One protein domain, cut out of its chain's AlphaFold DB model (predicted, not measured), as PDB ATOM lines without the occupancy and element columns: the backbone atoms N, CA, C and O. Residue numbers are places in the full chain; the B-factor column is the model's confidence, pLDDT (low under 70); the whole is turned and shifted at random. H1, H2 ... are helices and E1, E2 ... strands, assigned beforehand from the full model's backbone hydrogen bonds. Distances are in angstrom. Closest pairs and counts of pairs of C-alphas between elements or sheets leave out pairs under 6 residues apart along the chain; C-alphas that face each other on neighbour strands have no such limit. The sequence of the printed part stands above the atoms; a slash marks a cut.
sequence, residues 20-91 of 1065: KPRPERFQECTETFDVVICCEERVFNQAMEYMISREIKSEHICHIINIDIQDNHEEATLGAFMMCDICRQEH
ATOM      1  N   LYS A  20     109.017  63.318  82.238       76.00
ATOM      2  CA  LYS A  20     107.594  63.635  82.051       76.00
ATOM      3  C   LYS A  20     106.741  63.340  83.291       76.00
ATOM      4  O   LYS A  20     107.042  62.394  84.019       76.00
ATOM      5  N   PRO A  21     105.657  64.105  83.533       76.00
ATOM      6  CA  PRO A  21     104.879  64.007  84.770       76.00
ATOM      7  C   PRO A  21     104.039  62.726  84.877       76.00
ATOM      8  O   PRO A  21     103.692  62.316  85.983       76.00
ATOM      9  N   ARG A  22     103.680  62.098  83.750       82.69
ATOM     10  CA  ARG A  22     102.878  60.865  83.687       82.69
ATOM     11  C   ARG A  22     103.056  60.142  82.343       82.69
ATOM     12  O   ARG A  22     103.600  60.720  81.404       82.69
ATOM     13  N   PRO A  23     102.607  58.882  82.206       79.88
ATOM     14  CA  PRO A  23     102.299  58.301  80.903       79.88
ATOM     15  C   PRO A  23     101.218  59.120  80.182       79.88
ATOM     16  O   PRO A  23     100.301  59.652  80.807       79.88
ATOM     17  N   GLU A  24     101.341  59.213  78.862       82.62
ATOM     18  CA  GLU A  24     100.537  60.067  77.981       82.62
ATOM     19  C   GLU A  24     100.229  59.288  76.701       82.62
ATOM     20  O   GLU A  24     100.981  58.379  76.338       82.62
ATOM     21  N   ARG A  25      99.130  59.634  76.028       84.38
ATOM     22  CA  ARG A  25      98.653  58.965  74.814       84.38
ATOM     23  C   ARG A  25      98.476  59.979  73.697       84.38
ATOM     24  O   ARG A  25      97.833  61.007  73.890       84.38
ATOM     25  N   PHE A  26      99.007  59.665  72.519       85.50
ATOM     26  CA  PHE A  26      98.923  60.538  71.346       85.50
ATOM     27  C   PHE A  26      97.467  60.821  70.939       85.50
ATOM     28  O   PHE A  26      97.124  61.950  70.600       85.50
ATOM     29  N   GLN A  27      96.586  59.827  71.085       86.38
ATOM     30  CA  GLN A  27      95.160  59.921  70.767       86.38
ATOM     31  C   GLN A  27      94.382  60.905  71.667       86.38
ATOM     32  O   GLN A  27      93.295  61.354  71.302       86.38
ATOM     33  N   GLU A  28      94.934  61.249  72.833       85.56
ATOM     34  CA  GLU A  28      94.364  62.196  73.801       85.56
ATOM     35  C   GLU A  28      94.941  63.621  73.621       85.56
ATOM     36  O   GLU A  28      94.513  64.552  74.300       85.56
ATOM     37  N   CYS A  29      95.902  63.820  72.705       81.00
ATOM     38  CA  CYS A  29      96.602  65.091  72.519       81.00
ATOM     39  C   CYS A  29      95.899  66.018  71.512       81.00
ATOM     40  O   CYS A  29      95.673  65.658  70.356       81.00
ATOM     41  N   THR A  30      95.593  67.253  71.916       79.06
ATOM     42  CA  THR A  30      94.942  68.265  71.060       79.06
ATOM     43  C   THR A  30      95.911  69.150  70.272       79.06
ATOM     44  O   THR A  30      95.452  69.946  69.456       79.06
ATOM     45  N   GLU A  31      97.219  69.035  70.503       81.00
ATOM     46  CA  GLU A  31      98.251  69.886  69.895       81.00
ATOM     47  C   GLU A  31      98.466  69.602  68.392       81.00
ATOM     48  O   GLU A  31      97.909  68.658  67.821       81.00
ATOM     49  N   THR A  32      99.253  70.462  67.742       80.06
ATOM     50  CA  THR A  32      99.600  70.414  66.313       80.06
ATOM     51  C   THR A  32     101.096  70.177  66.136       80.06
ATOM     52  O   THR A  32     101.893  70.878  66.755       80.06
ATOM     53  N   PHE A  33     101.474  69.249  65.254       83.75
ATOM     54  CA  PHE A  33     102.862  68.823  65.056       83.75
ATOM     55  C   PHE A  33     103.286  68.955  63.590       83.75
ATOM     56  O   PHE A  33     102.543  68.544  62.700       83.75
ATOM     57  N   ASP A  34     104.498  69.453  63.338       82.31
ATOM     58  CA  ASP A  34     105.117  69.437  62.002       82.31
ATOM     59  C   ASP A  34     105.636  68.036  61.635       82.31
ATOM     60  O   ASP A  34     105.522  67.594  60.492       82.31
ATOM     61  N   VAL A  35     106.180  67.317  62.625       86.06
ATOM     62  CA  VAL A  35     106.726  65.960  62.490       86.06
ATOM     63  C   VAL A  35     106.278  65.105  63.676       86.06
ATOM     64  O   VAL A  35     106.382  65.533  64.825       86.06
ATOM     65  N   VAL A  36     105.823  63.882  63.405       89.38
ATOM     66  CA  VAL A  36     105.522  62.848  64.404       89.38
ATOM     67  C   VAL A  36     106.422  61.649  64.129       89.38
ATOM     68  O   VAL A  36     106.283  60.991  63.098       89.38
ATOM     69  N   ILE A  37     107.345  61.352  65.044       91.69
ATOM     70  CA  ILE A  37     108.222  60.181  64.931       91.69
ATOM     71  C   ILE A  37     107.624  59.022  65.730       91.69
ATOM     72  O   ILE A  37     107.343  59.151  66.921       91.69
ATOM     73  N   CYS A  38     107.457  57.884  65.065       92.00
ATOM     74  CA  CYS A  38     107.046  56.614  65.649       92.00
ATOM     75  C   CYS A  38     108.260  55.681  65.764       92.00
ATOM     76  O   CYS A  38     109.177  55.760  64.949       92.00
ATOM     77  N   CYS A  39     108.265  54.830  66.791       89.75
ATOM     78  CA  CYS A  39     109.390  53.941  67.118       89.75
ATOM     79  C   CYS A  39     109.131  52.472  66.732       89.75
ATOM     80  O   CYS A  39     109.926  51.609  67.056       89.75
ATOM     81  N   GLU A  40     107.985  52.156  66.138       85.12
ATOM     82  CA  GLU A  40     107.530  50.788  65.869       85.12
ATOM     83  C   GLU A  40     106.455  50.883  64.784       85.12
ATOM     84  O   GLU A  40     105.571  51.745  64.878       85.12
ATOM     85  N   GLU A  41     106.465  49.996  63.788       85.44
ATOM     86  CA  GLU A  41     105.456  50.000  62.718       85.44
ATOM     87  C   GLU A  41     104.017  49.942  63.270       85.44
ATOM     88  O   GLU A  41     103.122  50.649  62.803       85.44
ATOM     89  N   ARG A  42     103.792  49.183  64.351       86.19
ATOM     90  CA  ARG A  42     102.495  49.119  65.037       86.19
ATOM     91  C   ARG A  42     102.068  50.472  65.619       86.19
ATOM     92  O   ARG A  42     100.876  50.786  65.623       86.19
ATOM     93  N   VAL A  43     103.002  51.271  66.138       89.19
ATOM     94  CA  VAL A  43     102.727  52.621  66.666       89.19
ATOM     95  C   VAL A  43     102.503  53.602  65.518       89.19
ATOM     96  O   VAL A  43     101.573  54.402  65.592       89.19
ATOM     97  N   PHE A  44     103.280  53.494  64.436       92.19
ATOM     98  CA  PHE A  44     103.082  54.270  63.211       92.19
ATOM     99  C   PHE A  44     101.684  54.066  62.619       92.19
ATOM    100  O   PHE A  44     100.975  55.044  62.380       92.19
ATOM    101  N   ASN A  45     101.250  52.813  62.467       89.88
ATOM    102  CA  ASN A  45      99.927  52.491  61.938       89.88
ATOM    103  C   ASN A  45      98.808  53.049  62.839       89.88
ATOM    104  O   ASN A  45      97.918  53.731  62.340       89.88
ATOM    105  N   GLN A  46      98.907  52.903  64.167       89.56
ATOM    106  CA  GLN A  46      97.948  53.507  65.110       89.56
ATOM    107  C   GLN A  46      97.934  55.049  65.071       89.56
ATOM    108  O   GLN A  46      96.876  55.659  65.233       89.56
ATOM    109  N   ALA A  47      99.088  55.697  64.885       89.69
ATOM    110  CA  ALA A  47      99.175  57.153  64.772       89.69
ATOM    111  C   ALA A  47      98.567  57.649  63.449       89.69
ATOM    112  O   ALA A  47      97.839  58.642  63.442       89.69
ATOM    113  N   MET A  48      98.816  56.932  62.352       88.88
ATOM    114  CA  MET A  48      98.252  57.208  61.032       88.88
ATOM    115  C   MET A  48      96.729  57.005  61.013       88.88
ATOM    116  O   MET A  48      96.010  57.912  60.601       88.88
ATOM    117  N   GLU A  49      96.221  55.878  61.523       89.44
ATOM    118  CA  GLU A  49      94.780  55.616  61.676       89.44
ATOM    119  C   GLU A  49      94.093  56.712  62.499       89.44
ATOM    120  O   GLU A  49      93.079  57.267  62.072       89.44
ATOM    121  N   TYR A  50      94.676  57.090  63.644       87.25
ATOM    122  CA  TYR A  50      94.152  58.173  64.474       87.25
ATOM    123  C   TYR A  50      94.089  59.505  63.709       87.25
ATOM    124  O   TYR A  50      93.039  60.150  63.698       87.25
ATOM    125  N   MET A  51      95.172  59.895  63.031       84.56
ATOM    126  CA  MET A  51      95.242  61.148  62.266       84.56
ATOM    127  C   MET A  51      94.292  61.170  61.058       84.56
ATOM    128  O   MET A  51      93.786  62.236  60.724       84.56
ATOM    129  N   ILE A  52      93.999  60.017  60.446       84.12
ATOM    130  CA  ILE A  52      92.994  59.875  59.376       84.12
ATOM    131  C   ILE A  52      91.562  59.927  59.937       84.12
ATOM    132  O   ILE A  52      90.674  60.499  59.309       84.12
ATOM    133  N   SER A  53      91.321  59.351  61.121       82.81
ATOM    134  CA  SER A  53      89.994  59.312  61.763       82.81
ATOM    135  C   SER A  53      89.546  60.640  62.394       82.81
ATOM    136  O   SER A  53      88.370  60.815  62.715       82.81
ATOM    137  N   ARG A  54      90.484  61.568  62.612       80.00
ATOM    138  CA  ARG A  54      90.278  62.831  63.326       80.00
ATOM    139  C   ARG A  54      89.748  63.918  62.391       80.00
ATOM    140  O   ARG A  54      90.259  64.116  61.295       80.00
ATOM    141  N   GLU A  55      88.761  64.684  62.860       77.56
ATOM    142  CA  GLU A  55      88.238  65.844  62.128       77.56
ATOM    143  C   GLU A  55      89.359  66.829  61.749       77.56
ATOM    144  O   GLU A  55      90.134  67.273  62.605       77.56
ATOM    145  N   ILE A  56      89.415  67.205  60.470       74.25
ATOM    146  CA  ILE A  56      90.416  68.134  59.934       74.25
ATOM    147  C   ILE A  56      90.098  69.553  60.418       74.25
ATOM    148  O   ILE A  56      89.139  70.176  59.969       74.25
ATOM    149  N   LYS A  57      90.927  70.076  61.329       68.56
ATOM    150  CA  LYS A  57      90.784  71.430  61.906       68.56
ATOM    151  C   LYS A  57      91.719  72.476  61.283       68.56
ATOM    152  O   LYS A  57      91.584  73.659  61.578       68.56
ATOM    153  N   SER A  58      92.658  72.055  60.434       68.56
ATOM    154  CA  SER A  58      93.653  72.919  59.784       68.56
ATOM    155  C   SER A  58      94.308  72.217  58.593       68.56
ATOM    156  O   SER A  58      94.637  71.039  58.703       68.56
ATOM    157  N   GLU A  59      94.614  72.948  57.520       71.31
ATOM    158  CA  GLU A  59      95.374  72.459  56.349       71.31
ATOM    159  C   GLU A  59      96.903  72.371  56.595       71.31
ATOM    160  O   GLU A  59      97.707  72.502  55.671       71.31
ATOM    161  N   HIS A  60      97.333  72.197  57.851       73.69
ATOM    162  CA  HIS A  60      98.754  72.107  58.202       73.69
ATOM    163  C   HIS A  60      99.305  70.719  57.867       73.69
ATOM    164  O   HIS A  60      98.711  69.707  58.240       73.69
ATOM    165  N   ILE A  61     100.439  70.663  57.168       76.62
ATOM    166  CA  ILE A  61     101.053  69.400  56.746       76.62
ATOM    167  C   ILE A  61     101.880  68.837  57.904       76.62
ATOM    168  O   ILE A  61     102.808  69.487  58.376       76.62
ATOM    169  N   CYS A  62     101.558  67.612  58.320       81.50
ATOM    170  CA  CYS A  62     102.292  66.859  59.331       81.50
ATOM    171  C   CYS A  62     103.009  65.668  58.678       81.50
ATOM    172  O   CYS A  62     102.382  64.879  57.968       81.50
ATOM    173  N   HIS A  63     104.308  65.515  58.929       85.69
ATOM    174  CA  HIS A  63     105.087  64.361  58.486       85.69
ATOM    175  C   HIS A  63     105.119  63.282  59.573       85.69
ATOM    176  O   HIS A  63     105.813  63.428  60.576       85.69
ATOM    177  N   ILE A  64     104.401  62.175  59.366       89.00
ATOM    178  CA  ILE A  64     104.525  60.987  60.220       89.00
ATOM    179  C   ILE A  64     105.663  60.117  59.670       89.00
ATOM    180  O   ILE A  64     105.673  59.789  58.483       89.00
ATOM    181  N   ILE A  65     106.628  59.757  60.515       89.44
ATOM    182  CA  ILE A  65     107.832  58.997  60.147       89.44
ATOM    183  C   ILE A  65     107.959  57.803  61.092       89.44
ATOM    184  O   ILE A  65     108.036  58.000  62.302       89.44
ATOM    185  N   ASN A  66     108.019  56.575  60.567       89.75
ATOM    186  CA  ASN A  66     108.448  55.427  61.368       89.75
ATOM    187  C   ASN A  66     109.974  55.301  61.337       89.75
ATOM    188  O   ASN A  66     110.575  55.295  60.263       89.75
ATOM    189  N   ILE A  67     110.582  55.149  62.508       87.25
ATOM    190  CA  ILE A  67     111.935  54.624  62.675       87.25
ATOM    191  C   ILE A  67     111.734  53.321  63.438       87.25
ATOM    192  O   ILE A  67     111.508  53.354  64.644       87.25
ATOM    193  N   ASP A  68     111.715  52.197  62.721       82.31
ATOM    194  CA  ASP A  68     111.367  50.915  63.330       82.31
ATOM    195  C   ASP A  68     112.460  50.464  64.303       82.31
ATOM    196  O   ASP A  68     113.608  50.242  63.914       82.31
ATOM    197  N   ILE A  69     112.102  50.398  65.583       82.88
ATOM    198  CA  ILE A  69     112.986  50.120  66.708       82.88
ATOM    199  C   ILE A  69     112.346  48.981  67.493       82.88
ATOM    200  O   ILE A  69     111.253  49.104  68.039       82.88
ATOM    201  N   GLN A  70     113.046  47.856  67.562       75.19
ATOM    202  CA  GLN A  70     112.592  46.704  68.335       75.19
ATOM    203  C   GLN A  70     112.561  47.058  69.833       75.19
ATOM    204  O   GLN A  70     113.459  47.755  70.309       75.19
ATOM    205  N   ASP A  71     111.557  46.576  70.582       72.12
ATOM    206  CA  ASP A  71     111.339  46.922  72.003       72.12
ATOM    207  C   ASP A  71     112.382  46.268  72.933       72.12
ATOM    208  O   ASP A  71     112.136  45.309  73.664       72.12
ATOM    209  N   ASN A  72     113.610  46.777  72.852       72.88
ATOM    210  CA  ASN A  72     114.746  46.418  73.680       72.88
ATOM    211  C   ASN A  72     115.622  47.655  73.950       72.88
ATOM    212  O   ASN A  72     115.532  48.682  73.277       72.88
ATOM    213  N   HIS A  73     116.488  47.570  74.959       57.69
ATOM    214  CA  HIS A  73     117.250  48.729  75.430       57.69
ATOM    215  C   HIS A  73     118.362  49.199  74.472       57.69
ATOM    216  O   HIS A  73     118.736  50.373  74.507       57.69
ATOM    217  N   GLU A  74     118.894  48.309  73.630       56.97
ATOM    218  CA  GLU A  74     120.011  48.608  72.727       56.97
ATOM    219  C   GLU A  74     119.505  49.349  71.482       56.97
ATOM    220  O   GLU A  74     119.935  50.476  71.226       56.97
ATOM    221  N   GLU A  75     118.499  48.803  70.793       69.94
ATOM    222  CA  GLU A  75     117.853  49.455  69.643       69.94
ATOM    223  C   GLU A  75     117.172  50.774  70.047       69.94
ATOM    224  O   GLU A  75     117.332  51.787  69.364       69.94
ATOM    225  N   ALA A  76     116.516  50.838  71.215       73.38
ATOM    226  CA  ALA A  76     115.964  52.092  71.741       73.38
ATOM    227  C   ALA A  76     117.032  53.171  72.003       73.38
ATOM    228  O   ALA A  76     116.728  54.367  71.973       73.38
ATOM    229  N   THR A  77     118.286  52.775  72.242       67.81
ATOM    230  CA  THR A  77     119.410  53.708  72.401       67.81
ATOM    231  C   THR A  77     119.961  54.155  71.043       67.81
ATOM    232  O   THR A  77     120.214  55.345  70.857       67.81
ATOM    233  N   LEU A  78     120.094  53.242  70.073       63.56
ATOM    234  CA  LEU A  78     120.520  53.560  68.702       63.56
ATOM    235  C   LEU A  78     119.513  54.483  67.996       63.56
ATOM    236  O   LEU A  78     119.885  55.545  67.488       63.56
ATOM    237  N   GLY A  79     118.228  54.133  68.055       73.69
ATOM    238  CA  GLY A  79     117.132  54.921  67.500       73.69
ATOM    239  C   GLY A  79     117.055  56.334  68.078       73.69
ATOM    240  O   GLY A  79     116.868  57.294  67.330       73.69
ATOM    241  N   ALA A  80     117.305  56.503  69.383       75.12
ATOM    242  CA  ALA A  80     117.341  57.822  70.017       75.12
ATOM    243  C   ALA A  80     118.447  58.737  69.449       75.12
ATOM    244  O   ALA A  80     118.223  59.943  69.305       75.12
ATOM    245  N   PHE A  81     119.614  58.196  69.074       61.03
ATOM    246  CA  PHE A  81     120.649  58.975  68.380       61.03
ATOM    247  C   PHE A  81     120.217  59.356  66.958       61.03
ATOM    248  O   PHE A  81     120.349  60.522  66.582       61.03
ATOM    249  N   MET A  82     119.635  58.420  66.201       68.56
ATOM    250  CA  MET A  82     119.128  58.683  64.845       68.56
ATOM    251  C   MET A  82     118.037  59.765  64.838       68.56
ATOM    252  O   MET A  82     118.104  60.701  64.044       68.56
ATOM    253  N   MET A  83     117.084  59.698  65.775       80.12
ATOM    254  CA  MET A  83     116.059  60.729  65.988       80.12
ATOM    255  C   MET A  83     116.680  62.099  66.259       80.12
ATOM    256  O   MET A  83     116.301  63.088  65.632       80.12
ATOM    257  N   CYS A  84     117.669  62.160  67.157       65.19
ATOM    258  CA  CYS A  84     118.355  63.406  67.481       65.19
ATOM    259  C   CYS A  84     119.022  64.049  66.258       65.19
ATOM    260  O   CYS A  84     119.000  65.273  66.146       65.19
ATOM    261  N   ASP A  85     119.608  63.262  65.353       65.06
ATOM    262  CA  ASP A  85     120.287  63.796  64.168       65.06
ATOM    263  C   ASP A  85     119.330  64.135  63.019       65.06
ATOM    264  O   ASP A  85     119.550  65.142  62.344       65.06
ATOM    265  N   ILE A  86     118.219  63.407  62.854       67.56
ATOM    266  CA  ILE A  86     117.132  63.788  61.934       67.56
ATOM    267  C   ILE A  86     116.546  65.146  62.353       67.56
ATOM    268  O   ILE A  86     116.525  66.087  61.557       67.56
ATOM    269  N   CYS A  87     116.192  65.314  63.633       63.84
ATOM    270  CA  CYS A  87     115.680  66.581  64.170       63.84
ATOM    271  C   CYS A  87     116.690  67.749  64.113       63.84
ATOM    272  O   CYS A  87     116.300  68.901  64.302       63.84
ATOM    273  N   ARG A  88     117.981  67.490  63.849       58.00
ATOM    274  CA  ARG A  88     119.018  68.524  63.645       58.00
ATOM    275  C   ARG A  88     119.207  68.925  62.180       58.00
ATOM    276  O   ARG A  88     119.745  70.005  61.935       58.00
ATOM    277  N   GLN A  89     118.803  68.094  61.218       55.09
ATOM    278  CA  GLN A  89     119.020  68.347  59.785       55.09
ATOM    279  C   GLN A  89     117.939  69.244  59.151       55.09
ATOM    280  O   GLN A  89     118.245  70.017  58.241       55.09
ATOM    281  N   GLU A  90     116.715  69.237  59.688       44.41
ATOM    282  CA  GLU A  90     115.513  69.926  59.168       44.41
ATOM    283  C   GLU A  90     115.501  71.475  59.263       44.41
ATOM    284  O   GLU A  90     114.453  72.106  59.384       44.41
ATOM    285  N   HIS A  91     116.653  72.157  59.216       46.81
ATOM    286  CA  HIS A  91     116.671  73.631  59.242       46.81
ATOM    287  C   HIS A  91     117.706  74.302  58.323       46.81
ATOM    288  O   HIS A  91     118.066  75.474  58.526       46.81
TER     289      HIS A  91
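This is residues 20 to 91 of the 1065 residues of a protein of Trichuris suis (pig whipworm) (UniProt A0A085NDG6). Two short parallel strands, E1 and E2, lie side by side between two helices, with H1 packed along one side of the pair and H2 on the other side, where it has little contact with E1. A stretch with no named element leads into E1, and its residues 20 to 25 stick out from the rest. The printed part has 72 residues, with two named strands and two named helices in the order E1, H1, E2, H2, and its class is mixed, helices and strands. It is only just compact, close to loose, with a radius of gyration of the C-alphas of 13.4 A and spans of 38 by 29 by 26 A.

From the first printed residue, residues 20 to 34 hold no named element, and residues 20 to 25 stand free. E1, residues 35 to 38, and E2, residues 63 to 66, are parallel neighbours at an angle of 18 degrees between their directions. The C-alphas of Val 35 and His 63 face each other at 4.6 A, and N 36 and O 63 are within hydrogen-bond range at 2.9 A, as are N 38 and O 65 at 2.8 A. Between the two strands comes H1, residues 41 to 53. E1, H1 and E2 form a strand-helix-strand unit, two parallel neighbour strands with a helix between them along the chain, and its crossover is right-handed. The closest C-alphas of H1 and E2 are those of Phe 44 and Asn 66, 5.8 A apart. The closest of E1 and H1 are those of Cys 38 and Phe 44, 5.2 A apart. H2, residues 73 to 89, has one pair of C-alphas within 8 A with E1, those of Ile 37 and Met 83, 7.9 A apart. H1 and H2 are apart. In H1 and H2 every O i to N i+4 pair is within hydrogen-bond range.

E1 begins at C-alpha 35, (106.726, 65.960, 62.490), and measures 9.9 A from first to last C-alpha. H1 measures 18.1 A, from C-alpha 41 at (105.456, 50.000, 62.718) to C-alpha 53. E2 measures 10.0 A. H2 measures 25.2 A and ends at C-alpha 89, (119.020, 68.347, 59.785).

The two C-alphas farthest apart are those of Lys 57 and Glu 74, at 38.6 A. The printed part has no cut. The link from E1 to H1 is tight, those from H1 to E2 and from E2 to H2 are short, and no link is long. The mean pLDDT of the printed part is 77.9, and that of H2 is 66; residues 57 to 58, 73 to 75, 77 to 78, 81 to 82 and 84 to 91 are under 70.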